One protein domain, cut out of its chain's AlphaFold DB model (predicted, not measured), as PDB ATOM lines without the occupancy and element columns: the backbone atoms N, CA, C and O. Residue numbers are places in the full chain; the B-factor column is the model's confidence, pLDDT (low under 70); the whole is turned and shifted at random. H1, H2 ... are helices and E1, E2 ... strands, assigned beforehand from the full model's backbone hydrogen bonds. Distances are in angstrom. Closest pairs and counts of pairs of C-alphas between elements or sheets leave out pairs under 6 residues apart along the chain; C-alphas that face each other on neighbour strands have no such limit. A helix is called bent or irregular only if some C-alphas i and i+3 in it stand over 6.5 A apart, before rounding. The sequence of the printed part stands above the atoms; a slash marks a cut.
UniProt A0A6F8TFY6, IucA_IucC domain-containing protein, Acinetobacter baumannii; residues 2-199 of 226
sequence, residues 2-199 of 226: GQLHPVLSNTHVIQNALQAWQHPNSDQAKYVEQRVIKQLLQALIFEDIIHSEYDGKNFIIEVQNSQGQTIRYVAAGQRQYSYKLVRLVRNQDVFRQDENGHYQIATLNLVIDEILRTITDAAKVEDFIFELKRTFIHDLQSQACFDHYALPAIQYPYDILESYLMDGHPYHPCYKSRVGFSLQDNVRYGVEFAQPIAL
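Overview. This is residues 2 to 199 of the 226 residues of the protein "IucA_IucC domain-containing protein" of Acinetobacter baumannii (UniProt A0A6F8TFY6). This is an elongated body in which two long helices, H3 and H5, pack on each other at a slant in the middle, with a five-strand sheet, only just strongly twisted with C-alphas up to 4.3 A off its best plane, toward one end, and the short helices H1 and H6 near the last residues of H5 toward the other, while H7 lies beside H5 near His 138, apart from both H1 and H6. H3 passes across the sheet E1 to E5, H4 grazes the sheet and packs on H3, and H2 packs on H5. The printed part has 198 residues, with seven named helices and five named strands in the order H1 H2 H3 E1 E2 E3 E4 E5 H4 H5 H6 H7; the class is mixed, helices and strands. The sheet is branched at E2, and its neighbour pairs are antiparallel. By its radius of gyration of the C-alphas, 18.8 A, the whole is compact, and it spans 60 by 35 by 31 A.

Along the chain. H1 is residues 6 to 11, beginning at C-alpha 6 (-33.736, 29.790, 27.788), and H2 is residues 19 to 22. H3, residues 26 to 46, is 29.8 A long and ends at C-alpha 46 (-44.224, -4.868, 52.116). E1 is residues 58 to 64, 19.4 A long; E2 is residues 70 to 79, 25.3 A long, and bends by 71 degrees at residue 76. E3 is residues 86 to 88, E4 residues 95 to 97 and E5 residues 103 to 105. H4 is residues 108 to 114. H5, residues 125 to 148, is 36.3 A long, with a kink of 30 degrees near residue 141; it is neither bent nor irregular, but only just, as C-alphas 144 and 147 are 6.4 A apart. H6 is residues 158 to 164, and H7, residues 183 to 189, ends at C-alpha 189 (-26.535, 12.031, 30.635).

Arrangement. E1, E2 and E3 form a meander, each strand the antiparallel neighbour of the one before. E1 lies on one side of E2, E3 and E4 on the other side. N 61 and O 73 of the hairpin E1 and E2 are 2.9 A apart, and N 78 and O 87 of the hairpin E2 and E3 are 2.9 A apart, within hydrogen-bond range. So are N 74 and O 95 of E2 and E4, at 2.8 A, and N 96 and O 104 of the hairpin E4 and E5, at 2.8 A. H3 is on the sheet at a height of 8.4 A, over E2, and runs across the strands, at 83 degrees to E2 on the local plane. The closest C-alphas of H3 and E3 are those of Gln 42 and Val 86, 5.3 A. H4 only grazes the sheet, with residues 110 to 114. It touches residues 33 to 37 of H3, closest at the C-alphas of Ile 37 and Leu 108, 6.1 A. H3 and H5 touch at a steep tilt of 44 degrees, opposite ways, closest at the C-alphas of Val 32 and Leu 140, 6.1 A. H2 touches H5, closest at the C-alphas of Ala 20 and Gln 141, 5.5 A. H1, H6 and H7 are each close to H5 but not clearly touching; the closest C-alphas are those of Thr 11 and His 148, 5.7 A, of Tyr 164 and Phe 146, 7.9 A, and of Asn 186 and His 138, 7.2 A. Every O i to N i+4 pair is within hydrogen-bond range in H1, H3, H4 and H7, against 15 of 20 in H5 and 2 of 3 in H6; H2 is too short for such a pair.

Size, cuts and confidence. The two C-alphas farthest apart are those of Gly 2 and Asn 100, 62.2 A. The printed part has no cut. The links H3 to E1 and H6 to H7 are long, the latter being residues 165 to 182. The mean pLDDT of the printed part is 87.6; residues 2 to 24 and 147 to 148 are under 70.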
ATOM      1  N   GLY A   2     -31.351  22.969  17.249       45.03
ATOM      2  CA  GLY A   2     -32.438  23.518  18.062       45.03
ATOM      3  C   GLY A   2     -31.843  24.306  19.225       45.03
ATOM      4  O   GLY A   2     -30.972  23.795  19.927       45.03
ATOM      5  N   GLN A   3     -32.234  25.568  19.377       44.28
ATOM      6  CA  GLN A   3     -31.835  26.348  20.541       44.28
ATOM      7  C   GLN A   3     -32.534  25.757  21.765       44.28
ATOM      8  O   GLN A   3     -33.754  25.606  21.763       44.28
ATOM      9  N   LEU A   4     -31.758  25.405  22.791       50.78
ATOM     10  CA  LEU A   4     -32.309  25.042  24.092       50.78
ATOM     11  C   LEU A   4     -33.203  26.177  24.588       50.78
ATOM     12  O   LEU A   4     -32.850  27.356  24.474       50.78
ATOM     13  N   HIS A   5     -34.349  25.814  25.159       53.81
ATOM     14  CA  HIS A   5     -35.223  26.777  25.808       53.81
ATOM     15  C   HIS A   5     -34.409  27.592  26.839       53.81
ATOM     16  O   HIS A   5     -33.631  26.992  27.582       53.81
ATOM     17  N   PRO A   6     -34.572  28.928  26.939       53.59
ATOM     18  CA  PRO A   6     -33.736  29.790  27.788       53.59
ATOM     19  C   PRO A   6     -33.651  29.355  29.255       53.59
ATOM     20  O   PRO A   6     -32.643  29.589  29.917       53.59
ATOM     21  N   VAL A   7     -34.700  28.685  29.746       52.84
ATOM     22  CA  VAL A   7     -34.712  28.042  31.064       52.84
ATOM     23  C   VAL A   7     -33.627  26.963  31.133       52.84
ATOM     24  O   VAL A   7     -32.750  27.079  31.972       52.84
ATOM     25  N   LEU A   8     -33.568  25.996  30.215       51.16
ATOM     26  CA  LEU A   8     -32.527  24.953  30.218       51.16
ATOM     27  C   LEU A   8     -31.116  25.524  30.025       51.16
ATOM     28  O   LEU A   8     -30.167  25.053  30.647       51.16
ATOM     29  N   SER A   9     -30.989  26.581  29.219       51.78
ATOM     30  CA  SER A   9     -29.708  27.245  28.942       51.78
ATOM     31  C   SER A   9     -29.077  27.901  30.181       51.78
ATOM     32  O   SER A   9     -27.855  27.958  30.274       51.78
ATOM     33  N   ASN A  10     -29.892  28.361  31.140       46.41
ATOM     34  CA  ASN A  10     -29.429  29.011  32.376       46.41
ATOM     35  C   ASN A  10     -29.502  28.106  33.622       46.41
ATOM     36  O   ASN A  10     -28.917  28.447  34.646       46.41
ATOM     37  N   THR A  11     -30.208  26.975  33.551       46.34
ATOM     38  CA  THR A  11     -30.554  26.126  34.714       46.34
ATOM     39  C   THR A  11     -29.541  25.002  34.957       46.34
ATOM     40  O   THR A  11     -29.492  24.441  36.045       46.34
ATOM     41  N   HIS A  12     -28.682  24.675  33.985       50.97
ATOM     42  CA  HIS A  12     -27.902  23.431  34.049       50.97
ATOM     43  C   HIS A  12     -26.391  23.579  33.884       50.97
ATOM     44  O   HIS A  12     -25.700  22.622  33.529       50.97
ATOM     45  N   VAL A  13     -25.831  24.748  34.193       49.78
ATOM     46  CA  VAL A  13     -24.373  24.884  34.255       49.78
ATOM     47  C   VAL A  13     -23.876  24.397  35.619       49.78
ATOM     48  O   VAL A  13     -23.369  25.174  36.426       49.78
ATOM     49  N   ILE A  14     -23.982  23.093  35.892       52.97
ATOM     50  CA  ILE A  14     -23.126  22.500  36.923       52.97
ATOM     51  C   ILE A  14     -21.712  22.500  36.349       52.97
ATOM     52  O   ILE A  14     -21.299  21.578  35.651       52.97
ATOM     53  N   GLN A  15     -20.968  23.575  36.619       52.00
ATOM     54  CA  GLN A  15     -19.572  23.704  36.192       52.00
ATOM     55  C   GLN A  15     -18.671  22.657  36.857       52.00
ATOM     56  O   GLN A  15     -17.576  22.395  36.365       52.00
ATOM     57  N   ASN A  16     -19.114  22.042  37.957       60.19
ATOM     58  CA  ASN A  16     -18.319  21.076  38.695       60.19
ATOM     59  C   ASN A  16     -19.174  19.900  39.191       60.19
ATOM     60  O   ASN A  16     -19.864  19.988  40.207       60.19
ATOM     61  N   ALA A  17     -19.084  18.770  38.483       59.66
ATOM     62  CA  ALA A  17     -19.784  17.522  38.800       59.66
ATOM     63  C   ALA A  17     -19.510  17.001  40.222       59.66
ATOM     64  O   ALA A  17     -20.293  16.214  40.754       59.66
ATOM     65  N   LEU A  18     -18.412  17.444  40.842       63.12
ATOM     66  CA  LEU A  18     -17.989  17.038  42.177       63.12
ATOM     67  C   LEU A  18     -18.422  18.019  43.270       63.12
ATOM     68  O   LEU A  18     -18.206  17.720  44.438       63.12
ATOM     69  N   GLN A  19     -19.027  19.166  42.952       65.38
ATOM     70  CA  GLN A  19     -19.299  20.210  43.950       65.38
ATOM     71  C   GLN A  19     -20.221  19.724  45.081       65.38
ATOM     72  O   GLN A  19     -19.920  19.952  46.251       65.38
ATOM     73  N   ALA A  20     -21.269  18.964  44.742       61.88
ATOM     74  CA  ALA A  20     -22.155  18.319  45.719       61.88
ATOM     75  C   ALA A  20     -21.426  17.298  46.619       61.88
ATOM     76  O   ALA A  20     -21.877  17.018  47.723       61.88
ATOM     77  N   TRP A  21     -20.290  16.761  46.162       64.50
ATOM     78  CA  TRP A  21     -19.444  15.817  46.900       64.50
ATOM     79  C   TRP A  21     -18.324  16.485  47.697       64.50
ATOM     80  O   TRP A  21     -17.921  15.972  48.735       64.50
ATOM     81  N   GLN A  22     -17.809  17.616  47.220       66.69
ATOM     82  CA  GLN A  22     -16.746  18.374  47.880       66.69
ATOM     83  C   GLN A  22     -17.285  19.169  49.076       66.69
ATOM     84  O   GLN A  22     -16.595  19.292  50.085       66.69
ATOM     85  N   HIS A  23     -18.528  19.657  48.983       66.81
ATOM     86  CA  HIS A  23     -19.213  20.390  50.049       66.81
ATOM     87  C   HIS A  23     -20.700  19.996  50.122       66.81
ATOM     88  O   HIS A  23     -21.562  20.790  49.740       66.81
ATOM     89  N   PRO A  24     -21.029  18.773  50.578       68.31
ATOM     90  CA  PRO A  24     -22.417  18.340  50.674       68.31
ATOM     91  C   PRO A  24     -23.172  19.207  51.684       68.31
ATOM     92  O   PRO A  24     -22.763  19.339  52.839       68.31
ATOM     93  N   ASN A  25     -24.300  19.781  51.259       80.94
ATOM     94  CA  ASN A  25     -25.252  20.385  52.183       80.94
ATOM     95  C   ASN A  25     -25.797  19.272  53.092       80.94
ATOM     96  O   ASN A  25     -26.403  18.312  52.608       80.94
ATOM     97  N   SER A  26     -25.561  19.387  54.402       83.75
ATOM     98  CA  SER A  26     -25.898  18.349  55.381       83.75
ATOM     99  C   SER A  26     -27.385  18.005  55.392       83.75
ATOM    100  O   SER A  26     -27.741  16.840  55.561       83.75
ATOM    101  N   ASP A  27     -28.251  18.992  55.160       89.31
ATOM    102  CA  ASP A  27     -29.699  18.792  55.188       89.31
ATOM    103  C   ASP A  27     -30.181  18.054  53.935       89.31
ATOM    104  O   ASP A  27     -31.004  17.143  54.033       89.31
ATOM    105  N   GLN A  28     -29.619  18.379  52.764       88.75
ATOM    106  CA  GLN A  28     -29.907  17.664  51.514       88.75
ATOM    107  C   GLN A  28     -29.392  16.221  51.568       88.75
ATOM    108  O   GLN A  28     -30.114  15.296  51.196       88.75
ATOM    109  N   ALA A  29     -28.175  16.014  52.082       91.31
ATOM    110  CA  ALA A  29     -27.610  14.680  52.267       91.31
ATOM    111  C   ALA A  29     -28.491  13.830  53.188       91.31
ATOM    112  O   ALA A  29     -28.876  12.720  52.815       91.31
ATOM    113  N   LYS A  30     -28.895  14.380  54.340       94.12
ATOM    114  CA  LYS A  30     -29.820  13.716  55.262       94.12
ATOM    115  C   LYS A  30     -31.159  13.405  54.591       94.12
ATOM    116  O   LYS A  30     -31.660  12.292  54.725       94.12
ATOM    117  N   TYR A  31     -31.742  14.362  53.870       93.19
ATOM    118  CA  TYR A  31     -33.019  14.171  53.182       93.19
ATOM    119  C   TYR A  31     -32.970  12.994  52.198       93.19
ATOM    120  O   TYR A  31     -33.828  12.107  52.251       93.19
ATOM    121  N   VAL A  32     -31.948  12.957  51.337       93.94
ATOM    122  CA  VAL A  32     -31.761  11.884  50.351       93.94
ATOM    123  C   VAL A  32     -31.493  10.548  51.043       93.94
ATOM    124  O   VAL A  32     -32.095   9.538  50.682       93.94
ATOM    125  N   GLU A  33     -30.653  10.527  52.077       96.19
ATOM    126  CA  GLU A  33     -30.360   9.304  52.828       96.19
ATOM    127  C   GLU A  33     -31.630   8.718  53.463       96.19
ATOM    128  O   GLU A  33     -31.949   7.543  53.265       96.19
ATOM    129  N   GLN A  34     -32.418   9.551  54.149       97.38
ATOM    130  CA  GLN A  34     -33.681   9.130  54.757       97.38
ATOM    131  C   GLN A  34     -34.698   8.669  53.720       97.38
ATOM    132  O   GLN A  34     -35.497   7.772  53.991       97.38
ATOM    133  N   ARG A  35     -34.699   9.262  52.527       95.94
ATOM    134  CA  ARG A  35     -35.554   8.817  51.430       95.94
ATOM    135  C   ARG A  35     -35.190   7.402  50.975       95.94
ATOM    136  O   ARG A  35     -36.093   6.569  50.881       95.94
ATOM    137  N   VAL A  36     -33.904   7.134  50.737       97.12
ATOM    138  CA  VAL A  36     -33.416   5.805  50.333       97.12
ATOM    139  C   VAL A  36     -33.738   4.773  51.415       97.12
ATOM    140  O   VAL A  36     -34.337   3.743  51.107       97.12
ATOM    141  N   ILE A  37     -33.448   5.078  52.687       98.25
ATOM    142  CA  ILE A  37     -33.783   4.207  53.827       98.25
ATOM    143  C   ILE A  37     -35.283   3.918  53.862       98.25
ATOM    144  O   ILE A  37     -35.691   2.767  53.980       98.25
ATOM    145  N   LYS A  38     -36.133   4.941  53.731       97.69
ATOM    146  CA  LYS A  38     -37.584   4.744  53.801       97.69
ATOM    147  C   LYS A  38     -38.109   3.883  52.664       97.69
ATOM    148  O   LYS A  38     -38.903   2.988  52.924       97.69
ATOM    149  N   GLN A  39     -37.690   4.115  51.422       97.25
ATOM    150  CA  GLN A  39     -38.120   3.261  50.311       97.25
ATOM    151  C   GLN A  39     -37.621   1.825  50.469       97.25
ATOM    152  O   GLN A  39     -38.376   0.897  50.194       97.25
ATOM    153  N   LEU A  40     -36.404   1.650  50.986       98.00
ATOM    154  CA  LEU A  40     -35.850   0.337  51.282       98.00
ATOM    155  C   LEU A  40     -36.703  -0.400  52.316       98.00
ATOM    156  O   LEU A  40     -37.198  -1.486  52.036       98.00
ATOM    157  N   LEU A  41     -36.933   0.208  53.481       97.88
ATOM    158  CA  LEU A  41     -37.730  -0.409  54.540       97.88
ATOM    159  C   LEU A  41     -39.177  -0.647  54.098       97.88
ATOM    160  O   LEU A  41     -39.733  -1.697  54.391       97.88
ATOM    161  N   GLN A  42     -39.785   0.281  53.350       96.94
ATOM    162  CA  GLN A  42     -41.114   0.068  52.769       96.94
ATOM    163  C   GLN A  42     -41.162  -1.185  51.898       96.94
ATOM    164  O   GLN A  42     -42.107  -1.956  52.032       96.94
ATOM    165  N   ALA A  43     -40.182  -1.370  51.008       96.38
ATOM    166  CA  ALA A  43     -40.138  -2.521  50.117       96.38
ATOM    167  C   ALA A  43     -39.922  -3.817  50.905       96.38
ATOM    168  O   ALA A  43     -40.734  -4.730  50.796       96.38
ATOM    169  N   LEU A  44     -38.919  -3.846  51.788       96.81
ATOM    170  CA  LEU A  44     -38.600  -5.022  52.601       96.81
ATOM    171  C   LEU A  44     -39.763  -5.453  53.510       96.81
ATOM    172  O   LEU A  44     -40.015  -6.646  53.640       96.81
ATOM    173  N   ILE A  45     -40.478  -4.502  54.126       96.69
ATOM    174  CA  ILE A  45     -41.649  -4.801  54.967       96.69
ATOM    175  C   ILE A  45     -42.846  -5.222  54.107       96.69
ATOM    176  O   ILE A  45     -43.621  -6.082  54.506       96.69
ATOM    177  N   PHE A  46     -43.067  -4.571  52.961       96.31
ATOM    178  CA  PHE A  46     -44.224  -4.868  52.116       96.31
ATOM    179  C   PHE A  46     -44.118  -6.234  51.438       96.31
ATOM    180  O   PHE A  46     -45.127  -6.919  51.313       96.31
ATOM    181  N   GLU A  47     -42.917  -6.609  51.006       95.19
ATOM    182  CA  GLU A  47     -42.629  -7.902  50.377       95.19
ATOM    183  C   GLU A  47     -42.383  -9.017  51.410       95.19
ATOM    184  O   GLU A  47     -41.990 -10.117  51.034       95.19
ATOM    185  N   ASP A  48     -42.605  -8.737  52.702       94.94
ATOM    186  CA  ASP A  48     -42.393  -9.661  53.823       94.94
ATOM    187  C   ASP A  48     -40.974 -10.282  53.849       94.94
ATOM    188  O   ASP A  48     -40.770 -11.397  54.328       94.94
ATOM    189  N   ILE A  49     -39.968  -9.543  53.361       95.62
ATOM    190  CA  ILE A  49     -38.548  -9.943  53.394       95.62
ATOM    191  C   ILE A  49     -37.987  -9.805  54.812       95.62
ATOM    192  O   ILE A  49     -37.155 -10.605  55.240       95.62
ATOM    193  N   ILE A  50     -38.442  -8.788  55.549       95.69
ATOM    194  CA  ILE A  50     -38.108  -8.590  56.961       95.69
ATOM    195  C   ILE A  50     -39.376  -8.563  57.805       95.69
ATOM    196  O   ILE A  50     -40.418  -8.058  57.386       95.69
ATOM    197  N   HIS A  51     -39.267  -9.056  59.034       95.19
ATOM    198  CA  HIS A  51     -40.343  -8.931  60.002       95.19
ATOM    199  C   HIS A  51     -40.404  -7.508  60.573       95.19
ATOM    200  O   HIS A  51     -39.377  -6.900  60.878       95.19
ATOM    201  N   SER A  52     -41.617  -6.989  60.761       97.06
ATOM    202  CA  SER A  52     -41.847  -5.740  61.488       97.06
ATOM    203  C   SER A  52     -43.156  -5.801  62.266       97.06
ATOM    204  O   SER A  52     -44.186  -6.197  61.708       97.06
ATOM    205  N   GLU A  53     -43.144  -5.305  63.494       97.12
ATOM    206  CA  GLU A  53     -44.359  -5.031  64.254       97.12
ATOM    207  C   GLU A  53     -44.947  -3.673  63.847       97.12
ATOM    208  O   GLU A  53     -44.229  -2.772  63.411       97.12
ATOM    209  N   TYR A  54     -46.266  -3.512  63.981       96.69
ATOM    210  CA  TYR A  54     -46.949  -2.248  63.704       96.69
ATOM    211  C   TYR A  54     -47.844  -1.859  64.881       96.69
ATOM    212  O   TYR A  54     -48.830  -2.539  65.161       96.69
ATOM    213  N   ASP A  55     -47.524  -0.744  65.539       94.06
ATOM    214  CA  ASP A  55     -48.227  -0.266  66.744       94.06
ATOM    215  C   ASP A  55     -49.468   0.607  66.436       94.06
ATOM    216  O   ASP A  55     -50.085   1.178  67.334       94.06
ATOM    217  N   GLY A  56     -49.831   0.737  65.154       92.31
ATOM    218  CA  GLY A  56     -50.879   1.644  64.677       92.31
ATOM    219  C   GLY A  56     -50.350   2.958  64.092       92.31
ATOM    220  O   GLY A  56     -51.074   3.600  63.326       92.31
ATOM    221  N   LYS A  57     -49.096   3.325  64.377       95.50
ATOM    222  CA  LYS A  57     -48.439   4.562  63.921       95.50
ATOM    223  C   LYS A  57     -47.022   4.338  63.385       95.50
ATOM    224  O   LYS A  57     -46.584   5.058  62.489       95.50
ATOM    225  N   ASN A  58     -46.293   3.382  63.942       97.62
ATOM    226  CA  ASN A  58     -44.907   3.097  63.622       97.62
ATOM    227  C   ASN A  58     -44.741   1.631  63.244       97.62
ATOM    228  O   ASN A  58     -45.360   0.745  63.830       97.62
ATOM    229  N   PHE A  59     -43.855   1.400  62.285       98.12
ATOM    230  CA  PHE A  59     -43.248   0.107  62.035       98.12
ATOM    231  C   PHE A  59     -42.012  -0.028  62.922       98.12
ATOM    232  O   PHE A  59     -41.172   0.878  62.950       98.12
ATOM    233  N   ILE A  60     -41.921  -1.140  63.644       98.19
ATOM    234  CA  ILE A  60     -40.822  -1.470  64.550       98.19
ATOM    235  C   ILE A  60     -40.134  -2.713  63.997       98.19
ATOM    236  O   ILE A  60     -40.750  -3.769  63.873       98.19
ATOM    237  N   ILE A  61     -38.863  -2.574  63.636       98.12
ATOM    238  CA  ILE A  61     -38.035  -3.658  63.109       98.12
ATOM    239  C   ILE A  61     -36.992  -3.970  64.175       98.12
ATOM    240  O   ILE A  61     -36.134  -3.134  64.461       98.12
ATOM    241  N   GLU A  62     -37.079  -5.149  64.778       96.94
ATOM    242  CA  GLU A  62     -36.095  -5.624  65.748       96.94
ATOM    243  C   GLU A  62     -35.064  -6.504  65.036       96.94
ATOM    244  O   GLU A  62     -35.423  -7.453  64.341       96.94
ATOM    245  N   VAL A  63     -33.781  -6.169  65.182       95.44
ATOM    246  CA  VAL A  63     -32.671  -6.925  64.587       95.44
ATOM    247  C   VAL A  63     -31.549  -7.115  65.602       95.44
ATOM    248  O   VAL A  63     -31.488  -6.431  66.625       95.44
ATOM    249  N   GLN A  64     -30.659  -8.063  65.321       92.56
ATOM    250  CA  GLN A  64     -29.444  -8.284  66.098       92.56
ATOM    251  C   GLN A  64     -28.274  -7.618  65.380       92.56
ATOM    252  O   GLN A  64     -28.078  -7.836  64.184       92.56
ATOM    253  N   ASN A  65     -27.493  -6.810  66.095       87.44
ATOM    254  CA  ASN A  65     -26.262  -6.256  65.536       87.44
ATOM    255  C   ASN A  65     -25.166  -7.341  65.415       87.44
ATOM    256  O   ASN A  65     -25.341  -8.489  65.828       87.44
ATOM    257  N   SER A  66     -23.993  -6.975  64.891       83.50
ATOM    258  CA  SER A  66     -22.854  -7.898  64.730       83.50
ATOM    259  C   SER A  66     -22.314  -8.485  66.043       83.50
ATOM    260  O   SER A  66     -21.596  -9.484  66.015       83.50
ATOM    261  N   GLN A  67     -22.659  -7.889  67.186       87.69
ATOM    262  CA  GLN A  67     -22.301  -8.355  68.526       87.69
ATOM    263  C   GLN A  67     -23.404  -9.221  69.162       87.69
ATOM    264  O   GLN A  67     -23.248  -9.665  70.298       87.69
ATOM    265  N   GLY A  68     -24.511  -9.473  68.452       89.62
ATOM    266  CA  GLY A  68     -25.657 -10.226  68.966       89.62
ATOM    267  C   GLY A  68     -26.485  -9.454  69.996       89.62
ATOM    268  O   GLY A  68     -27.117 -10.071  70.850       89.62
ATOM    269  N   GLN A  69     -26.434  -8.119  69.964       93.00
ATOM    270  CA  GLN A  69     -27.270  -7.264  70.802       93.00
ATOM    271  C   GLN A  69     -28.530  -6.853  70.039       93.00
ATOM    272  O   GLN A  69     -28.465  -6.459  68.869       93.00
ATOM    273  N   THR A  70     -29.665  -6.884  70.737       95.19
ATOM    274  CA  THR A  70     -30.951  -6.444  70.198       95.19
ATOM    275  C   THR A  70     -30.969  -4.934  70.016       95.19
ATOM    276  O   THR A  70     -30.770  -4.179  70.968       95.19
ATOM    277  N   ILE A  71     -31.292  -4.501  68.804       96.75
ATOM    278  CA  ILE A  71     -31.511  -3.102  68.448       96.75
ATOM    279  C   ILE A  71     -32.837  -2.958  67.703       96.75
ATOM    280  O   ILE A  71     -33.391  -3.938  67.196       96.75
ATOM    281  N   ARG A  72     -33.352  -1.729  67.607       97.75
ATOM    282  CA  ARG A  72     -34.633  -1.474  66.934       97.75
ATOM    283  C   ARG A  72     -34.559  -0.324  65.956       97.75
ATOM    284  O   ARG A  72     -33.966   0.709  66.246       97.75
ATOM    285  N   TYR A  73     -35.249  -0.469  64.837       98.44
ATOM    286  CA  TYR A  73     -35.551   0.624  63.926       98.44
ATOM    287  C   TYR A  73     -37.024   0.988  64.043       98.44
ATOM    288  O   TYR A  73     -37.893   0.125  63.945       98.44
ATOM    289  N   VAL A  74     -37.302   2.273  64.249       98.25
ATOM    290  CA  VAL A  74     -38.651   2.816  64.414       98.25
ATOM    291  C   VAL A  74     -38.923   3.793  63.280       98.25
ATOM    292  O   VAL A  74     -38.255   4.823  63.149       98.25
ATOM    293  N   ALA A  75     -39.915   3.468  62.458       98.12
ATOM    294  CA  ALA A  75     -40.294   4.257  61.296       98.12
ATOM    295  C   ALA A  75     -41.791   4.575  61.321       98.12
ATOM    296  O   ALA A  75     -42.630   3.681  61.223       98.12
ATOM    297  N   ALA A  76     -42.145   5.856  61.408       97.88
ATOM    298  CA  ALA A  76     -43.541   6.272  61.349       97.88
ATOM    299  C   ALA A  76     -44.130   6.035  59.954       97.88
ATOM    300  O   ALA A  76     -43.515   6.363  58.934       97.88
ATOM    301  N   GLY A  77     -45.350   5.511  59.895       96.25
ATOM    302  CA  GLY A  77     -46.005   5.185  58.640       96.25
ATOM    303  C   GLY A  77     -47.379   4.567  58.826       96.25
ATOM    304  O   GLY A  77     -47.912   4.500  59.925       96.25
ATOM    305  N   GLN A  78     -47.955   4.109  57.722       95.38
ATOM    306  CA  GLN A  78     -49.228   3.400  57.727       95.38
ATOM    307  C   GLN A  78     -49.283   2.343  56.627       95.38
ATOM    308  O   GLN A  78     -48.635   2.477  55.584       95.38
ATOM    309  N   ARG A  79     -50.115   1.318  56.836       93.88
ATOM    310  CA  ARG A  79     -50.555   0.422  55.762       93.88
ATOM    311  C   ARG A  79     -51.758   1.048  55.067       93.88
ATOM    312  O   ARG A  79     -52.782   1.297  55.702       93.88
ATOM    313  N   GLN A  80     -51.643   1.312  53.771       90.31
ATOM    314  CA  GLN A  80     -52.755   1.866  53.005       90.31
ATOM    315  C   GLN A  80     -53.915   0.869  52.908       90.31
ATOM    316  O   GLN A  80     -53.724  -0.345  52.953       90.31
ATOM    317  N   TYR A  81     -55.138   1.385  52.762       87.00
ATOM    318  CA  TYR A  81     -56.311   0.533  52.576       87.00
ATOM    319  C   TYR A  81     -56.176  -0.320  51.306       87.00
ATOM    320  O   TYR A  81     -56.317  -1.542  51.365       87.00
ATOM    321  N   SER A  82     -55.826   0.321  50.187       86.69
ATOM    322  CA  SER A  82     -55.583  -0.333  48.903       86.69
ATOM    323  C   SER A  82     -54.275  -1.118  48.933       86.69
ATOM    324  O   SER A  82     -53.218  -0.559  49.225       86.69
ATOM    325  N   TYR A  83     -54.355  -2.414  48.628       87.94
ATOM    326  CA  TYR A  83     -53.216  -3.332  48.490       87.94
ATOM    327  C   TYR A  83     -52.292  -3.451  49.711       87.94
ATOM    328  O   TYR A  83     -51.259  -4.095  49.612       87.94
ATOM    329  N   LYS A  84     -52.645  -2.861  50.864       88.50
ATOM    330  CA  LYS A  84     -51.846  -2.895  52.105       88.50
ATOM    331  C   LYS A  84     -50.418  -2.363  51.957       88.50
ATOM    332  O   LYS A  84     -49.558  -2.697  52.773       88.50
ATOM    333  N   LEU A  85     -50.196  -1.482  50.975       91.44
ATOM    334  CA  LEU A  85     -48.901  -0.847  50.733       91.44
ATOM    335  C   LEU A  85     -48.385  -0.164  51.999       91.44
ATOM    336  O   LEU A  85     -49.103   0.611  52.639       91.44
ATOM    337  N   VAL A  86     -47.125  -0.432  52.328       94.75
ATOM    338  CA  VAL A  86     -46.418   0.234  53.422       94.75
ATOM    339  C   VAL A  86     -45.999   1.620  52.944       94.75
ATOM    340  O   VAL A  86     -45.285   1.762  51.950       94.75
ATOM    341  N   ARG A  87     -46.457   2.663  53.641       94.88
ATOM    342  CA  ARG A  87     -46.112   4.056  53.343       94.88
ATOM    343  C   ARG A  87     -45.542   4.717  54.590       94.88
ATOM    344  O   ARG A  87     -46.283   5.008  55.527       94.88
ATOM    345  N   LEU A  88     -44.240   4.975  54.586       96.06
ATOM    346  CA  LEU A  88     -43.561   5.710  55.647       96.06
ATOM    347  C   LEU A  88     -43.749   7.222  55.460       96.06
ATOM    348  O   LEU A  88     -43.916   7.728  54.344       96.06
ATOM    349  N   VAL A  89     -43.756   7.955  56.571       95.25
ATOM    350  CA  VAL A  89     -43.996   9.401  56.595       95.25
ATOM    351  C   VAL A  89     -42.822  10.145  55.946       95.25
ATOM    352  O   VAL A  89     -41.652   9.943  56.277       95.25
ATOM    353  N   ARG A  90     -43.119  11.052  55.004       89.31
ATOM    354  CA  ARG A  90     -42.078  11.804  54.277       89.31
ATOM    355  C   ARG A  90     -41.284  12.752  55.181       89.31
ATOM    356  O   ARG A  90     -40.068  12.799  55.051       89.31
ATOM    357  N   ASN A  91     -41.947  13.422  56.121       91.12
ATOM    358  CA  ASN A  91     -41.357  14.494  56.936       91.12
ATOM    359  C   ASN A  91     -40.891  14.024  58.325       91.12
ATOM    360  O   ASN A  91     -40.757  14.834  59.235       91.12
ATOM    361  N   GLN A  92     -40.695  12.718  58.502       95.81
ATOM    362  CA  GLN A  92     -40.153  12.146  59.727       95.81
ATOM    363  C   GLN A  92     -38.986  11.222  59.376       95.81
ATOM    364  O   GLN A  92     -39.030  10.505  58.367       95.81
ATOM    365  N   ASP A  93     -37.939  11.294  60.191       97.94
ATOM    366  CA  ASP A  93     -36.767  10.436  60.078       97.94
ATOM    367  C   ASP A  93     -37.079   9.036  60.613       97.94
ATOM    368  O   ASP A  93     -37.957   8.851  61.464       97.94
ATOM    369  N   VAL A  94     -36.338   8.051  60.119       98.44
ATOM    370  CA  VAL A  94     -36.270   6.730  60.741       98.44
ATOM    371  C   VAL A  94     -35.270   6.810  61.885       98.44
ATOM    372  O   VAL A  94     -34.164   7.325  61.713       98.44
ATOM    373  N   PHE A  95     -35.644   6.291  63.049       98.31
ATOM    374  CA  PHE A  95     -34.762   6.262  64.209       98.31
ATOM    375  C   PHE A  95     -34.250   4.853  64.467       98.31
ATOM    376  O   PHE A  95     -34.997   3.887  64.353       98.31
ATOM    377  N   ARG A  96     -32.983   4.752  64.859       98.00
ATOM    378  CA  ARG A  96     -32.374   3.551  65.421       98.00
ATOM    379  C   ARG A  96     -32.282   3.716  66.937       98.00
ATOM    380  O   ARG A  96     -31.740   4.717  67.403       98.00
ATOM    381  N   GLN A  97     -32.784   2.740  67.679       97.81
ATOM    382  CA  GLN A  97     -32.609   2.586  69.118       97.81
ATOM    383  C   GLN A  97     -31.512   1.541  69.370       97.81
ATOM    384  O   GLN A  97     -31.621   0.414  68.881       97.81
ATOM    385  N   ASP A  98     -30.453   1.924  70.082       95.31
ATOM    386  CA  ASP A  98     -29.369   1.013  70.470       95.31
ATOM    387  C   ASP A  98     -29.760   0.089  71.643       95.31
ATOM    388  O   ASP A  98     -30.862   0.180  72.193       95.31
ATOM    389  N   GLU A  99     -28.851  -0.800  72.041       93.25
ATOM    390  CA  GLU A  99     -29.052  -1.762  73.129       93.25
ATOM    391  C   GLU A  99     -29.243  -1.107  74.508       93.25
ATOM    392  O   GLU A  99     -29.824  -1.705  75.414       93.25
ATOM    393  N   ASN A 100     -28.778   0.136  74.665       93.88
ATOM    394  CA  ASN A 100     -28.905   0.931  75.885       93.88
ATOM    395  C   ASN A 100     -30.178   1.796  75.873       93.88
ATOM    396  O   ASN A 100     -30.454   2.521  76.830       93.88
ATOM    397  N   GLY A 101     -30.967   1.726  74.797       94.25
ATOM    398  CA  GLY A 101     -32.197   2.477  74.615       94.25
ATOM    399  C   GLY A 101     -32.012   3.890  74.054       94.25
ATOM    400  O   GLY A 101     -33.006   4.616  73.975       94.25
ATOM    401  N   HIS A 102     -30.802   4.287  73.649       96.00
ATOM    402  CA  HIS A 102     -30.553   5.598  73.049       96.00
ATOM    403  C   HIS A 102     -31.043   5.653  71.609       96.00
ATOM    404  O   HIS A 102     -30.807   4.745  70.812       96.00
ATOM    405  N   TYR A 103     -31.686   6.767  71.269       97.12
ATOM    406  CA  TYR A 103     -32.195   7.028  69.930       97.12
ATOM    407  C   TYR A 103     -31.220   7.883  69.128       97.12
ATOM    408  O   TYR A 103     -30.776   8.936  69.584       97.12
ATOM    409  N   GLN A 104     -30.975   7.468  67.890       96.94
ATOM    410  CA  GLN A 104     -30.284   8.257  66.877       96.94
ATOM    411  C   GLN A 104     -31.011   8.166  65.535       96.94
ATOM    412  O   GLN A 104     -31.780   7.237  65.295       96.94
ATOM    413  N   ILE A 105     -30.774   9.126  64.645       97.81
ATOM    414  CA  ILE A 105     -31.274   9.038  63.268       97.81
ATOM    415  C   ILE A 105     -30.567   7.868  62.575       97.81
ATOM    416  O   ILE A 105     -29.347   7.727  62.670       97.81
ATOM    417  N   ALA A 106     -31.336   7.012  61.907       97.94
ATOM    418  CA  ALA A 106     -30.801   5.881  61.164       97.94
ATOM    419  C   ALA A 106     -29.955   6.370  59.983       97.94
ATOM    420  O   ALA A 106     -30.382   7.257  59.247       97.94
ATOM    421  N   THR A 107     -28.790   5.766  59.768       97.62
ATOM    422  CA  THR A 107     -27.948   6.022  58.590       97.62
ATOM    423  C   THR A 107     -28.014   4.835  57.639       97.62
ATOM    424  O   THR A 107     -28.299   3.706  58.049       97.62
ATOM    425  N   LEU A 108     -27.743   5.069  56.356       97.62
ATOM    426  CA  LEU A 108     -27.860   4.046  55.323       97.62
ATOM    427  C   LEU A 108     -26.871   2.903  55.566       97.62
ATOM    428  O   LEU A 108     -27.233   1.745  55.392       97.62
ATOM    429  N   ASN A 109     -25.649   3.207  56.014       96.44
ATOM    430  CA  ASN A 109     -24.662   2.170  56.328       96.44
ATOM    431  C   ASN A 109     -25.114   1.280  57.496       96.44
ATOM    432  O   ASN A 109     -24.989   0.068  57.389       96.44
ATOM    433  N   LEU A 110     -25.701   1.849  58.558       95.81
ATOM    434  CA  LEU A 110     -26.221   1.048  59.673       95.81
ATOM    435  C   LEU A 110     -27.368   0.138  59.221       95.81
ATOM    436  O   LEU A 110     -27.357  -1.052  59.515       95.81
ATOM    437  N   VAL A 111     -28.309   0.667  58.434       97.56
ATOM    438  CA  VAL A 111     -29.411  -0.128  57.867       97.56
ATOM    439  C   VAL A 111     -28.881  -1.240  56.958       97.56
ATOM    440  O   VAL A 111     -29.381  -2.362  56.993       97.56
ATOM    441  N   ILE A 112     -27.854  -0.958  56.153       96.81
ATOM    442  CA  ILE A 112     -27.210  -1.973  55.317       96.81
ATOM    443  C   ILE A 112     -26.608  -3.082  56.184       96.81
ATOM    444  O   ILE A 112     -26.867  -4.259  55.933       96.81
ATOM    445  N   ASP A 113     -25.820  -2.717  57.190       95.38
ATOM    446  CA  ASP A 113     -25.039  -3.685  57.954       95.38
ATOM    447  C   ASP A 113     -25.895  -4.506  58.923       95.38
ATOM    448  O   ASP A 113     -25.641  -5.694  59.111       95.38
ATOM    449  N   GLU A 114     -26.932  -3.902  59.503       96.19
ATOM    450  CA  GLU A 114     -27.753  -4.531  60.541       96.19
ATOM    451  C   GLU A 114     -29.035  -5.173  59.991       96.19
ATOM    452  O   GLU A 114     -29.565  -6.100  60.604       96.19
ATOM    453  N   ILE A 115     -29.532  -4.721  58.831       96.12
ATOM    454  CA  ILE A 115     -30.749  -5.267  58.206       96.12
ATOM    455  C   ILE A 115     -30.427  -5.991  56.901       96.12
ATOM    456  O   ILE A 115     -30.737  -7.166  56.766       96.12
ATOM    457  N   LEU A 116     -29.818  -5.331  55.912       95.06
ATOM    458  CA  LEU A 116     -29.667  -5.964  54.592       95.06
ATOM    459  C   LEU A 116     -28.707  -7.148  54.595       95.06
ATOM    460  O   LEU A 116     -29.015  -8.186  54.015       95.06
ATOM    461  N   ARG A 117     -27.554  -7.011  55.254       94.31
ATOM    462  CA  ARG A 117     -26.547  -8.080  55.331       94.31
ATOM    463  C   ARG A 117     -26.990  -9.269  56.186       94.31
ATOM    464  O   ARG A 117     -26.358 -10.317  56.107       94.31
ATOM    465  N   THR A 118     -28.041  -9.117  56.992       93.00
ATOM    466  CA  THR A 118     -28.573 -10.189  57.847       93.00
ATOM    467  C   THR A 118     -29.652 -11.021  57.150       93.00
ATOM    468  O   THR A 118     -30.016 -12.085  57.651       93.00
ATOM    469  N   ILE A 119     -30.121 -10.598  55.968       92.44
ATOM    470  CA  ILE A 119     -31.048 -11.377  55.142       92.44
ATOM    471  C   ILE A 119     -30.331 -12.629  54.624       92.44
ATOM    472  O   ILE A 119     -29.302 -12.560  53.949       92.44
ATOM    473  N   THR A 120     -30.898 -13.789  54.945       89.94
ATOM    474  CA  THR A 120     -30.382 -15.100  54.537       89.94
ATOM    475  C   THR A 120     -30.700 -15.389  53.068       89.94
ATOM    476  O   THR A 120     -31.628 -14.822  52.498       89.94
ATOM    477  N   ASP A 121     -29.888 -16.232  52.424       90.38
ATOM    478  CA  ASP A 121     -30.055 -16.660  51.022       90.38
ATOM    479  C   ASP A 121     -30.075 -15.527  49.967       90.38
ATOM    480  O   ASP A 121     -30.461 -15.721  48.811       90.38
ATOM    481  N   ALA A 122     -29.571 -14.341  50.318       91.88
ATOM    482  CA  ALA A 122     -29.517 -13.178  49.438       91.88
ATOM    483  C   ALA A 122     -28.252 -13.161  48.553       91.88
ATOM    484  O   ALA A 122     -27.349 -12.341  48.729       91.88
ATOM    485  N   ALA A 123     -28.193 -14.032  47.539       93.75
ATOM    486  CA  ALA A 123     -27.026 -14.178  46.646       93.75
ATOM    487  C   ALA A 123     -26.588 -12.884  45.919       93.75
ATOM    488  O   ALA A 123     -25.460 -12.792  45.434       93.75
ATOM    489  N   LYS A 124     -27.480 -11.892  45.821       95.62
ATOM    490  CA  LYS A 124     -27.269 -10.603  45.142       95.62
ATOM    491  C   LYS A 124     -27.171  -9.405  46.090       95.62
ATOM    492  O   LYS A 124     -27.223  -8.269  45.631       95.62
ATOM    493  N   VAL A 125     -27.008  -9.636  47.396       96.00
ATOM    494  CA  VAL A 125     -27.017  -8.561  48.401       96.00
ATOM    495  C   VAL A 125     -25.940  -7.499  48.153       96.00
ATOM    496  O   VAL A 125     -26.237  -6.315  48.260       96.00
ATOM    497  N   GLU A 126     -24.725  -7.879  47.742       95.94
ATOM    498  CA  GLU A 126     -23.664  -6.900  47.454       95.94
ATOM    499  C   GLU A 126     -23.956  -6.061  46.208       95.94
ATOM    500  O   GLU A 126     -23.761  -4.845  46.238       95.94
ATOM    501  N   ASP A 127     -24.464  -6.686  45.138       96.88
ATOM    502  CA  ASP A 127     -24.878  -5.981  43.918       96.88
ATOM    503  C   ASP A 127     -25.990  -4.971  44.261       96.88
ATOM    504  O   ASP A 127     -25.937  -3.805  43.869       96.88
ATOM    505  N   PHE A 128     -26.951  -5.379  45.093       97.44
ATOM    506  CA  PHE A 128     -28.033  -4.515  45.554       97.44
ATOM    507  C   PHE A 128     -27.545  -3.369  46.458       97.44
ATOM    508  O   PHE A 128     -27.937  -2.217  46.267       97.44
ATOM    509  N   ILE A 129     -26.645  -3.639  47.410       97.88
ATOM    510  CA  ILE A 129     -26.011  -2.610  48.254       97.88
ATOM    511  C   ILE A 129     -25.250  -1.601  47.389       97.88
ATOM    512  O   ILE A 129     -25.301  -0.392  47.647       97.88
ATOM    513  N   PHE A 130     -24.551  -2.080  46.360       97.50
ATOM    514  CA  PHE A 130     -23.863  -1.226  45.405       97.50
ATOM    515  C   PHE A 130     -24.851  -0.291  44.692       97.50
ATOM    516  O   PHE A 130     -24.635   0.923  44.663       97.50
ATOM    517  N   GLU A 131     -25.974  -0.812  44.201       98.12
ATOM    518  CA  GLU A 131     -27.024  -0.012  43.564       98.12
ATOM    519  C   GLU A 131     -27.712   0.993  44.505       98.12
ATOM    520  O   GLU A 131     -28.013   2.121  44.091       98.12
ATOM    521  N   LEU A 132     -27.911   0.634  45.777       97.81
ATOM    522  CA  LEU A 132     -28.451   1.527  46.807       97.81
ATOM    523  C   LEU A 132     -27.520   2.705  47.074       97.81
ATOM    524  O   LEU A 132     -27.942   3.862  47.025       97.81
ATOM    525  N   LYS A 133     -26.232   2.425  47.314       96.75
ATOM    526  CA  LYS A 133     -25.228   3.473  47.541       96.75
ATOM    527  C   LYS A 133     -25.126   4.390  46.329       96.75
ATOM    528  O   LYS A 133     -25.082   5.605  46.482       96.75
ATOM    529  N   ARG A 134     -25.167   3.829  45.120       95.88
ATOM    530  CA  ARG A 134     -25.192   4.596  43.868       95.88
ATOM    531  C   ARG A 134     -26.420   5.487  43.742       95.88
ATOM    532  O   ARG A 134     -26.290   6.636  43.337       95.88
ATOM    533  N   THR A 135     -27.586   4.983  44.132       96.56
ATOM    534  CA  THR A 135     -28.822   5.773  44.161       96.56
ATOM    535  C   THR A 135     -28.692   6.958  45.110       96.56
ATOM    536  O   THR A 135     -28.968   8.077  44.695       96.56
ATOM    537  N   PHE A 136     -28.191   6.743  46.330       95.19
ATOM    538  CA  PHE A 136     -27.899   7.828  47.271       95.19
ATOM    539  C   PHE A 136     -26.939   8.867  46.665       95.19
ATOM    540  O   PHE A 136     -27.230  10.061  46.670       95.19
ATOM    541  N   ILE A 137     -25.830   8.407  46.075       92.75
ATOM    542  CA  ILE A 137     -24.799   9.254  45.460       92.75
ATOM    543  C   ILE A 137     -25.372  10.123  44.326       92.75
ATOM    544  O   ILE A 137     -25.135  11.332  44.297       92.75
ATOM    545  N   HIS A 138     -26.098   9.520  43.382       92.75
ATOM    546  CA  HIS A 138     -26.638  10.234  42.226       92.75
ATOM    547  C   HIS A 138     -27.819  11.122  42.592       92.75
ATOM    548  O   HIS A 138     -27.927  12.218  42.052       92.75
ATOM    549  N   ASP A 139     -28.689  10.692  43.509       92.44
ATOM    550  CA  ASP A 139     -29.813  11.518  43.940       92.44
ATOM    551  C   ASP A 139     -29.333  12.748  44.715       92.44
ATOM    552  O   ASP A 139     -29.858  13.839  44.500       92.44
ATOM    553  N   LEU A 140     -28.282  12.600  45.531       90.75
ATOM    554  CA  LEU A 140     -27.624  13.721  46.198       90.75
ATOM    555  C   LEU A 140     -27.008  14.698  45.191       90.75
ATOM    556  O   LEU A 140     -27.202  15.904  45.313       90.75
ATOM    557  N   GLN A 141     -26.314  14.194  44.167       88.69
ATOM    558  CA  GLN A 141     -25.763  15.040  43.105       88.69
ATOM    559  C   GLN A 141     -26.866  15.803  42.353       88.69
ATOM    560  O   GLN A 141     -26.698  16.981  42.041       88.69
ATOM    561  N   SER A 142     -28.000  15.148  42.100       87.44
ATOM    562  CA  SER A 142     -29.155  15.751  41.437       87.44
ATOM    563  C   SER A 142     -29.871  16.801  42.298       87.44
ATOM    564  O   SER A 142     -30.576  17.634  41.737       87.44
ATOM    565  N   GLN A 143     -29.689  16.827  43.630       85.62
ATOM    566  CA  GLN A 143     -30.351  17.825  44.489       85.62
ATOM    567  C   GLN A 143     -30.028  19.268  44.081       85.62
ATOM    568  O   GLN A 143     -30.890  20.136  44.176       85.62
ATOM    569  N   ALA A 144     -28.830  19.513  43.542       78.38
ATOM    570  CA  ALA A 144     -28.419  20.833  43.069       78.38
ATOM    571  C   ALA A 144     -29.330  21.404  41.964       78.38
ATOM    572  O   ALA A 144     -29.387  22.619  41.790       78.38
ATOM    573  N   CYS A 145     -30.058  20.570  41.215       75.81
ATOM    574  CA  CYS A 145     -30.941  21.050  40.151       75.81
ATOM    575  C   CYS A 145     -32.309  21.523  40.670       75.81
ATOM    576  O   CYS A 145     -32.957  22.313  39.988       75.81
ATOM    577  N   PHE A 146     -32.738  21.117  41.872       71.00
ATOM    578  CA  PHE A 146     -34.062  21.480  42.401       71.00
ATOM    579  C   PHE A 146     -34.219  22.986  42.638       71.00
ATOM    580  O   PHE A 146     -35.282  23.538  42.355       71.00
ATOM    581  N   ASP A 147     -33.152  23.661  43.073       68.62
ATOM    582  CA  ASP A 147     -33.169  25.103  43.358       68.62
ATOM    583  C   ASP A 147     -33.401  25.967  42.104       68.62
ATOM    584  O   ASP A 147     -33.649  27.169  42.206       68.62
ATOM    585  N   HIS A 148     -33.347  25.372  40.910       68.81
ATOM    586  CA  HIS A 148     -33.459  26.101  39.654       68.81
ATOM    587  C   HIS A 148     -34.895  26.183  39.108       68.81
ATOM    588  O   HIS A 148     -35.160  26.949  38.175       68.81
ATOM    589  N   TYR A 149     -35.851  25.454  39.691       74.44
ATOM    590  CA  TYR A 149     -37.255  25.530  39.287       74.44
ATOM    591  C   TYR A 149     -38.038  26.538  40.138       74.44
ATOM    592  O   TYR A 149     -38.588  26.216  41.186       74.44
ATOM    593  N   ALA A 150     -38.113  27.780  39.656       76.75
ATOM    594  CA  ALA A 150     -38.803  28.882  40.334       76.75
ATOM    595  C   ALA A 150     -40.345  28.860  40.228       76.75
ATOM    596  O   ALA A 150     -41.015  29.583  40.966       76.75
ATOM    597  N   LEU A 151     -40.921  28.089  39.299       80.81
ATOM    598  CA  LEU A 151     -42.366  28.053  39.042       80.81
ATOM    599  C   LEU A 151     -42.986  26.708  39.461       80.81
ATOM    600  O   LEU A 151     -42.303  25.683  39.503       80.81
ATOM    601  N   PRO A 152     -44.301  26.662  39.733       83.94
ATOM    602  CA  PRO A 152     -45.020  25.399  39.867       83.94
ATOM    603  C   PRO A 152     -44.986  24.586  38.566       83.94
ATOM    604  O   PRO A 152     -45.098  25.159  37.483       83.94
ATOM    605  N   ALA A 153     -44.946  23.253  38.681       84.12
ATOM    606  CA  ALA A 153     -44.881  22.313  37.554       84.12
ATOM    607  C   ALA A 153     -45.829  22.662  36.388       84.12
ATOM    608  O   ALA A 153     -45.410  22.706  35.239       84.12
ATOM    609  N   ILE A 154     -47.094  22.991  36.680       87.69
ATOM    610  CA  ILE A 154     -48.132  23.279  35.670       87.69
ATOM    611  C   ILE A 154     -47.801  24.451  34.728       87.69
ATOM    612  O   ILE A 154     -48.442  24.606  33.695       87.69
ATOM    613  N   GLN A 155     -46.832  25.292  35.089       88.69
ATOM    614  CA  GLN A 155     -46.422  26.452  34.297       88.69
ATOM    615  C   GLN A 155     -45.228  26.161  33.380       88.69
ATOM    616  O   GLN A 155     -44.850  27.021  32.586       88.69
ATOM    617  N   TYR A 156     -44.629  24.974  33.476       86.62
ATOM    618  CA  TYR A 156     -43.527  24.573  32.615       86.62
ATOM    619  C   TYR A 156     -44.030  23.837  31.364       86.62
ATOM    620  O   TYR A 156     -44.978  23.055  31.446       86.62
ATOM    621  N   PRO A 157     -43.406  24.067  30.192       86.88
ATOM    622  CA  PRO A 157     -43.707  23.298  28.992       86.88
ATOM    623  C   PRO A 157     -43.221  21.849  29.136       86.88
ATOM    624  O   PRO A 157     -42.384  21.541  29.986       86.88
ATOM    625  N   TYR A 158     -43.740  20.973  28.274       86.44
ATOM    626  CA  TYR A 158     -43.532  19.522  28.336       86.44
ATOM    627  C   TYR A 158     -42.059  19.110  28.505       86.44
ATOM    628  O   TYR A 158     -41.726  18.424  29.466       86.44
ATOM    629  N   ASP A 159     -41.163  19.612  27.653       81.94
ATOM    630  CA  ASP A 159     -39.744  19.224  27.678       81.94
ATOM    631  C   ASP A 159     -39.046  19.579  29.006       81.94
ATOM    632  O   ASP A 159     -38.102  18.917  29.432       81.94
ATOM    633  N   ILE A 160     -39.522  20.625  29.688       82.94
ATOM    634  CA  ILE A 160     -38.997  21.052  30.989       82.94
ATOM    635  C   ILE A 160     -39.566  20.177  32.108       82.94
ATOM    636  O   ILE A 160     -38.848  19.853  33.054       82.94
ATOM    637  N   LEU A 161     -40.836  19.777  31.997       86.00
ATOM    638  CA  LEU A 161     -41.497  18.900  32.964       86.00
ATOM    639  C   LEU A 161     -40.811  17.534  33.082       86.00
ATOM    640  O   LEU A 161     -40.696  17.013  34.189       86.00
ATOM    641  N   GLU A 162     -40.303  16.990  31.977       83.38
ATOM    642  CA  GLU A 162     -39.539  15.734  31.977       83.38
ATOM    643  C   GLU A 162     -38.270  15.826  32.845       83.38
ATOM    644  O   GLU A 162     -37.908  14.871  33.530       83.38
ATOM    645  N   SER A 163     -37.628  16.998  32.891       78.56
ATOM    646  CA  SER A 163     -36.459  17.238  33.754       78.56
ATOM    647  C   SER A 163     -36.848  17.680  35.175       78.56
ATOM    648  O   SER A 163     -36.071  17.499  36.107       78.56
ATOM    649  N   TYR A 164     -38.065  18.210  35.356       74.56
ATOM    650  CA  TYR A 164     -38.638  18.607  36.651       74.56
ATOM    651  C   TYR A 164     -39.012  17.397  37.521       74.56
ATOM    652  O   TYR A 164     -38.901  17.436  38.748       74.56
ATOM    653  N   LEU A 165     -39.468  16.297  36.912       77.50
ATOM    654  CA  LEU A 165     -39.918  15.086  37.610       77.50
ATOM    655  C   LEU A 165     -38.747  14.171  37.993       77.50
ATOM    656  O   LEU A 165     -38.592  13.047  37.522       77.50
ATOM    657  N   MET A 166     -37.931  14.652  38.923       75.44
ATOM    658  CA  MET A 166     -36.655  14.034  39.283       75.44
ATOM    659  C   MET A 166     -36.779  12.892  40.296       75.44
ATOM    660  O   MET A 166     -35.786  12.248  40.617       75.44
ATOM    661  N   ASP A 167     -37.965  12.625  40.843       76.88
ATOM    662  CA  ASP A 167     -38.128  11.664  41.936       76.88
ATOM    663  C   ASP A 167     -37.914  10.200  41.506       76.88
ATOM    664  O   ASP A 167     -37.705   9.343  42.361       76.88
ATOM    665  N   GLY A 168     -37.921   9.880  40.212       84.00
ATOM    666  CA  GLY A 168     -37.806   8.492  39.762       84.00
ATOM    667  C   GLY A 168     -38.915   7.600  40.342       84.00
ATOM    668  O   GLY A 168     -40.035   8.052  40.596       84.00
ATOM    669  N   HIS A 169     -38.625   6.311  40.551       86.38
ATOM    670  CA  HIS A 169     -39.644   5.368  41.012       86.38
ATOM    671  C   HIS A 169     -40.034   5.612  42.486       86.38
ATOM    672  O   HIS A 169     -39.171   5.616  43.369       86.38
ATOM    673  N   PRO A 170     -41.334   5.743  42.816       85.25
ATOM    674  CA  PRO A 170     -41.770   6.063  44.177       85.25
ATOM    675  C   PRO A 170     -41.632   4.897  45.168       85.25
ATOM    676  O   PRO A 170     -41.732   5.130  46.375       85.25
ATOM    677  N   TYR A 171     -41.416   3.672  44.677       87.75
ATOM    678  CA  TYR A 171     -41.339   2.453  45.490       87.75
ATOM    679  C   TYR A 171     -39.955   1.784  45.505       87.75
ATOM    680  O   TYR A 171     -39.546   1.289  46.546       87.75
ATOM    681  N   HIS A 172     -39.230   1.771  44.381       92.38
ATOM    682  CA  HIS A 172     -38.019   0.953  44.259       92.38
ATOM    683  C   HIS A 172     -36.862   1.680  44.941       92.38
ATOM    684  O   HIS A 172     -36.624   2.830  44.576       92.38
ATOM    685  N   PRO A 173     -36.119   1.059  45.869       92.94
ATOM    686  CA  PRO A 173     -35.127   1.781  46.658       92.94
ATOM    687  C   PRO A 173     -33.858   2.131  45.866       92.94
ATOM    688  O   PRO A 173     -33.153   3.063  46.238       92.94
ATOM    689  N   CYS A 174     -33.600   1.454  44.739       96.06
ATOM    690  CA  CYS A 174     -32.504   1.787  43.820       96.06
ATOM    691  C   CYS A 174     -32.981   2.581  42.589       96.06
ATOM    692  O   CYS A 174     -32.726   2.202  41.449       96.06
ATOM    693  N   TYR A 175     -33.752   3.650  42.785       94.56
ATOM    694  CA  TYR A 175     -34.402   4.410  41.704       94.56
ATOM    695  C   TYR A 175     -33.444   5.243  40.826       94.56
ATOM    696  O   TYR A 175     -33.874   5.759  39.794       94.56
ATOM    697  N   LYS A 176     -32.164   5.384  41.205       95.06
ATOM    698  CA  LYS A 176     -31.124   6.126  40.456       95.06
ATOM    699  C   LYS A 176     -29.758   5.423  40.473       95.06
ATOM    700  O   LYS A 176     -28.717   6.082  40.466       95.06
ATOM    701  N   SER A 177     -29.722   4.088  40.472       95.81
ATOM    702  CA  SER A 177     -28.452   3.341  40.556       95.81
ATOM    703  C   SER A 177     -27.507   3.648  39.383       95.81
ATOM    704  O   SER A 177     -26.306   3.868  39.584       95.81
ATOM    705  N   ARG A 178     -28.063   3.729  38.162       95.00
ATOM    706  CA  ARG A 178     -27.367   4.090  36.907       95.00
ATOM    707  C   ARG A 178     -26.023   3.380  36.778       95.00
ATOM    708  O   ARG A 178     -25.008   4.027  36.526       95.00
ATOM    709  N   VAL A 179     -25.983   2.079  37.070       95.12
ATOM    710  CA  VAL A 179     -24.747   1.282  37.066       95.12
ATOM    711  C   VAL A 179     -24.004   1.489  35.740       95.12
ATOM    712  O   VAL A 179     -24.602   1.422  34.672       95.12
ATOM    713  N   GLY A 180     -22.708   1.796  35.824       95.31
ATOM    714  CA  GLY A 180     -21.860   2.127  34.672       95.31
ATOM    715  C   GLY A 180     -21.545   3.618  34.511       95.31
ATOM    716  O   GLY A 180     -20.505   3.942  33.956       95.31
ATOM    717  N   PHE A 181     -22.360   4.531  35.050       94.94
ATOM    718  CA  PHE A 181     -22.056   5.969  34.991       94.94
ATOM    719  C   PHE A 181     -21.019   6.389  36.041       94.94
ATOM    720  O   PHE A 181     -21.078   5.962  37.195       94.94
ATOM    721  N   SER A 182     -20.071   7.242  35.677       92.31
ATOM    722  CA  SER A 182     -19.346   8.068  36.646       92.31
ATOM    723  C   SER A 182     -20.210   9.253  37.106       92.31
ATOM    724  O   SER A 182     -21.259   9.531  36.528       92.31
ATOM    725  N   LEU A 183     -19.755  10.015  38.107       89.88
ATOM    726  CA  LEU A 183     -20.402  11.286  38.472       89.88
ATOM    727  C   LEU A 183     -20.416  12.290  37.310       89.88
ATOM    728  O   LEU A 183     -21.345  13.088  37.201       89.88
ATOM    729  N   GLN A 184     -19.406  12.245  36.436       89.88
ATOM    730  CA  GLN A 184     -19.341  13.091  35.246       89.88
ATOM    731  C   GLN A 184     -20.347  12.635  34.185       89.88
ATOM    732  O   GLN A 184     -21.012  13.471  33.574       89.88
ATOM    733  N   ASP A 185     -20.493  11.322  33.994       93.50
ATOM    734  CA  ASP A 185     -21.515  10.767  33.100       93.50
ATOM    735  C   ASP A 185     -22.914  11.080  33.619       93.50
ATOM    736  O   ASP A 185     -23.793  11.413  32.833       93.50
ATOM    737  N   ASN A 186     -23.115  11.046  34.939       91.81
ATOM    738  CA  ASN A 186     -24.392  11.401  35.536       91.81
ATOM    739  C   ASN A 186     -24.762  12.859  35.244       91.81
ATOM    740  O   ASN A 186     -25.891  13.105  34.847       91.81
ATOM    741  N   VAL A 187     -23.818  13.804  35.331       88.06
ATOM    742  CA  VAL A 187     -24.066  15.194  34.902       88.06
ATOM    743  C   VAL A 187     -24.362  15.278  33.409       88.06
ATOM    744  O   VAL A 187     -25.238  16.025  32.995       88.06
ATOM    745  N   ARG A 188     -23.635  14.524  32.580       88.56
ATOM    746  CA  ARG A 188     -23.747  14.621  31.121       88.56
ATOM    747  C   ARG A 188     -25.002  13.959  30.550       88.56
ATOM    748  O   ARG A 188     -25.482  14.393  29.508       88.56
ATOM    749  N   TYR A 189     -25.491  12.899  31.184       90.81
ATOM    750  CA  TYR A 189     -26.535  12.031  30.635       90.81
ATOM    751  C   TYR A 189     -27.710  11.797  31.592       90.81
ATOM    752  O   TYR A 189     -28.708  11.198  31.198       90.81
ATOM    753  N   GLY A 190     -27.613  12.240  32.846       89.25
ATOM    754  CA  GLY A 190     -28.726  12.220  33.786       89.25
ATOM    755  C   GLY A 190     -29.796  13.223  33.370       89.25
ATOM    756  O   GLY A 190     -29.496  14.387  33.104       89.25
ATOM    757  N   VAL A 191     -31.047  12.767  33.326       87.25
ATOM    758  CA  VAL A 191     -32.198  13.564  32.865       87.25
ATOM    759  C   VAL A 191     -32.382  14.853  33.672       87.25
ATOM    760  O   VAL A 191     -32.755  15.879  33.123       87.25
ATOM    761  N   GLU A 192     -32.011  14.823  34.950       87.06
ATOM    762  CA  GLU A 192     -32.034  15.945  35.895       87.06
ATOM    763  C   GLU A 192     -31.211  17.153  35.444       87.06
ATOM    764  O   GLU A 192     -31.522  18.292  35.788       87.06
ATOM    765  N   PHE A 193     -30.139  16.899  34.695       84.62
ATOM    766  CA  PHE A 193     -29.199  17.927  34.268       84.62
ATOM    767  C   PHE A 193     -29.501  18.448  32.865       84.62
ATOM    768  O   PHE A 193     -28.808  19.362  32.427       84.62
ATOM    769  N   ALA A 194     -30.470  17.848  32.157       85.00
ATOM    770  CA  ALA A 194     -30.959  18.254  30.838       85.00
ATOM    771  C   ALA A 194     -29.860  18.719  29.857       85.00
ATOM    772  O   ALA A 194     -30.028  19.687  29.108       85.00
ATOM    773  N   GLN A 195     -28.700  18.053  29.883       84.75
ATOM    774  CA  GLN A 195     -27.574  18.430  29.040       84.75
ATOM    775  C   GLN A 195     -27.865  18.060  27.582       84.75
ATOM    776  O   GLN A 195     -28.366  16.966  27.311       84.75
ATOM    777  N   PRO A 196     -27.502  18.918  26.613       86.62
ATOM    778  CA  PRO A 196     -27.578  18.566  25.205       86.62
ATOM    779  C   PRO A 196     -26.706  17.355  24.892       86.62
ATOM    780  O   PRO A 196     -25.516  17.321  25.215       86.62
ATOM    781  N   ILE A 197     -27.282  16.394  24.177       87.44
ATOM    782  CA  ILE A 197     -26.562  15.228  23.675       87.44
ATOM    783  C   ILE A 197     -26.470  15.285  22.151       87.44
ATOM    784  O   ILE A 197     -27.423  15.640  21.461       87.44
ATOM    785  N   ALA A 198     -25.305  14.922  21.620       91.12
ATOM    786  CA  ALA A 198     -25.109  14.688  20.195       91.12
ATOM    787  C   ALA A 198     -24.994  13.179  19.964       91.12
ATOM    788  O   ALA A 198     -24.210  12.507  20.638       91.12
ATOM    789  N   LEU A 199     -25.776  12.653  19.021       92.75
ATOM    790  CA  LEU A 199     -25.731  11.238  18.661       92.75
ATOM    791  C   LEU A 199     -24.467  10.929  17.851       92.75
ATOM    792  O   LEU A 199     -24.045  11.718  17.005       92.75
TER     793      LEU A 199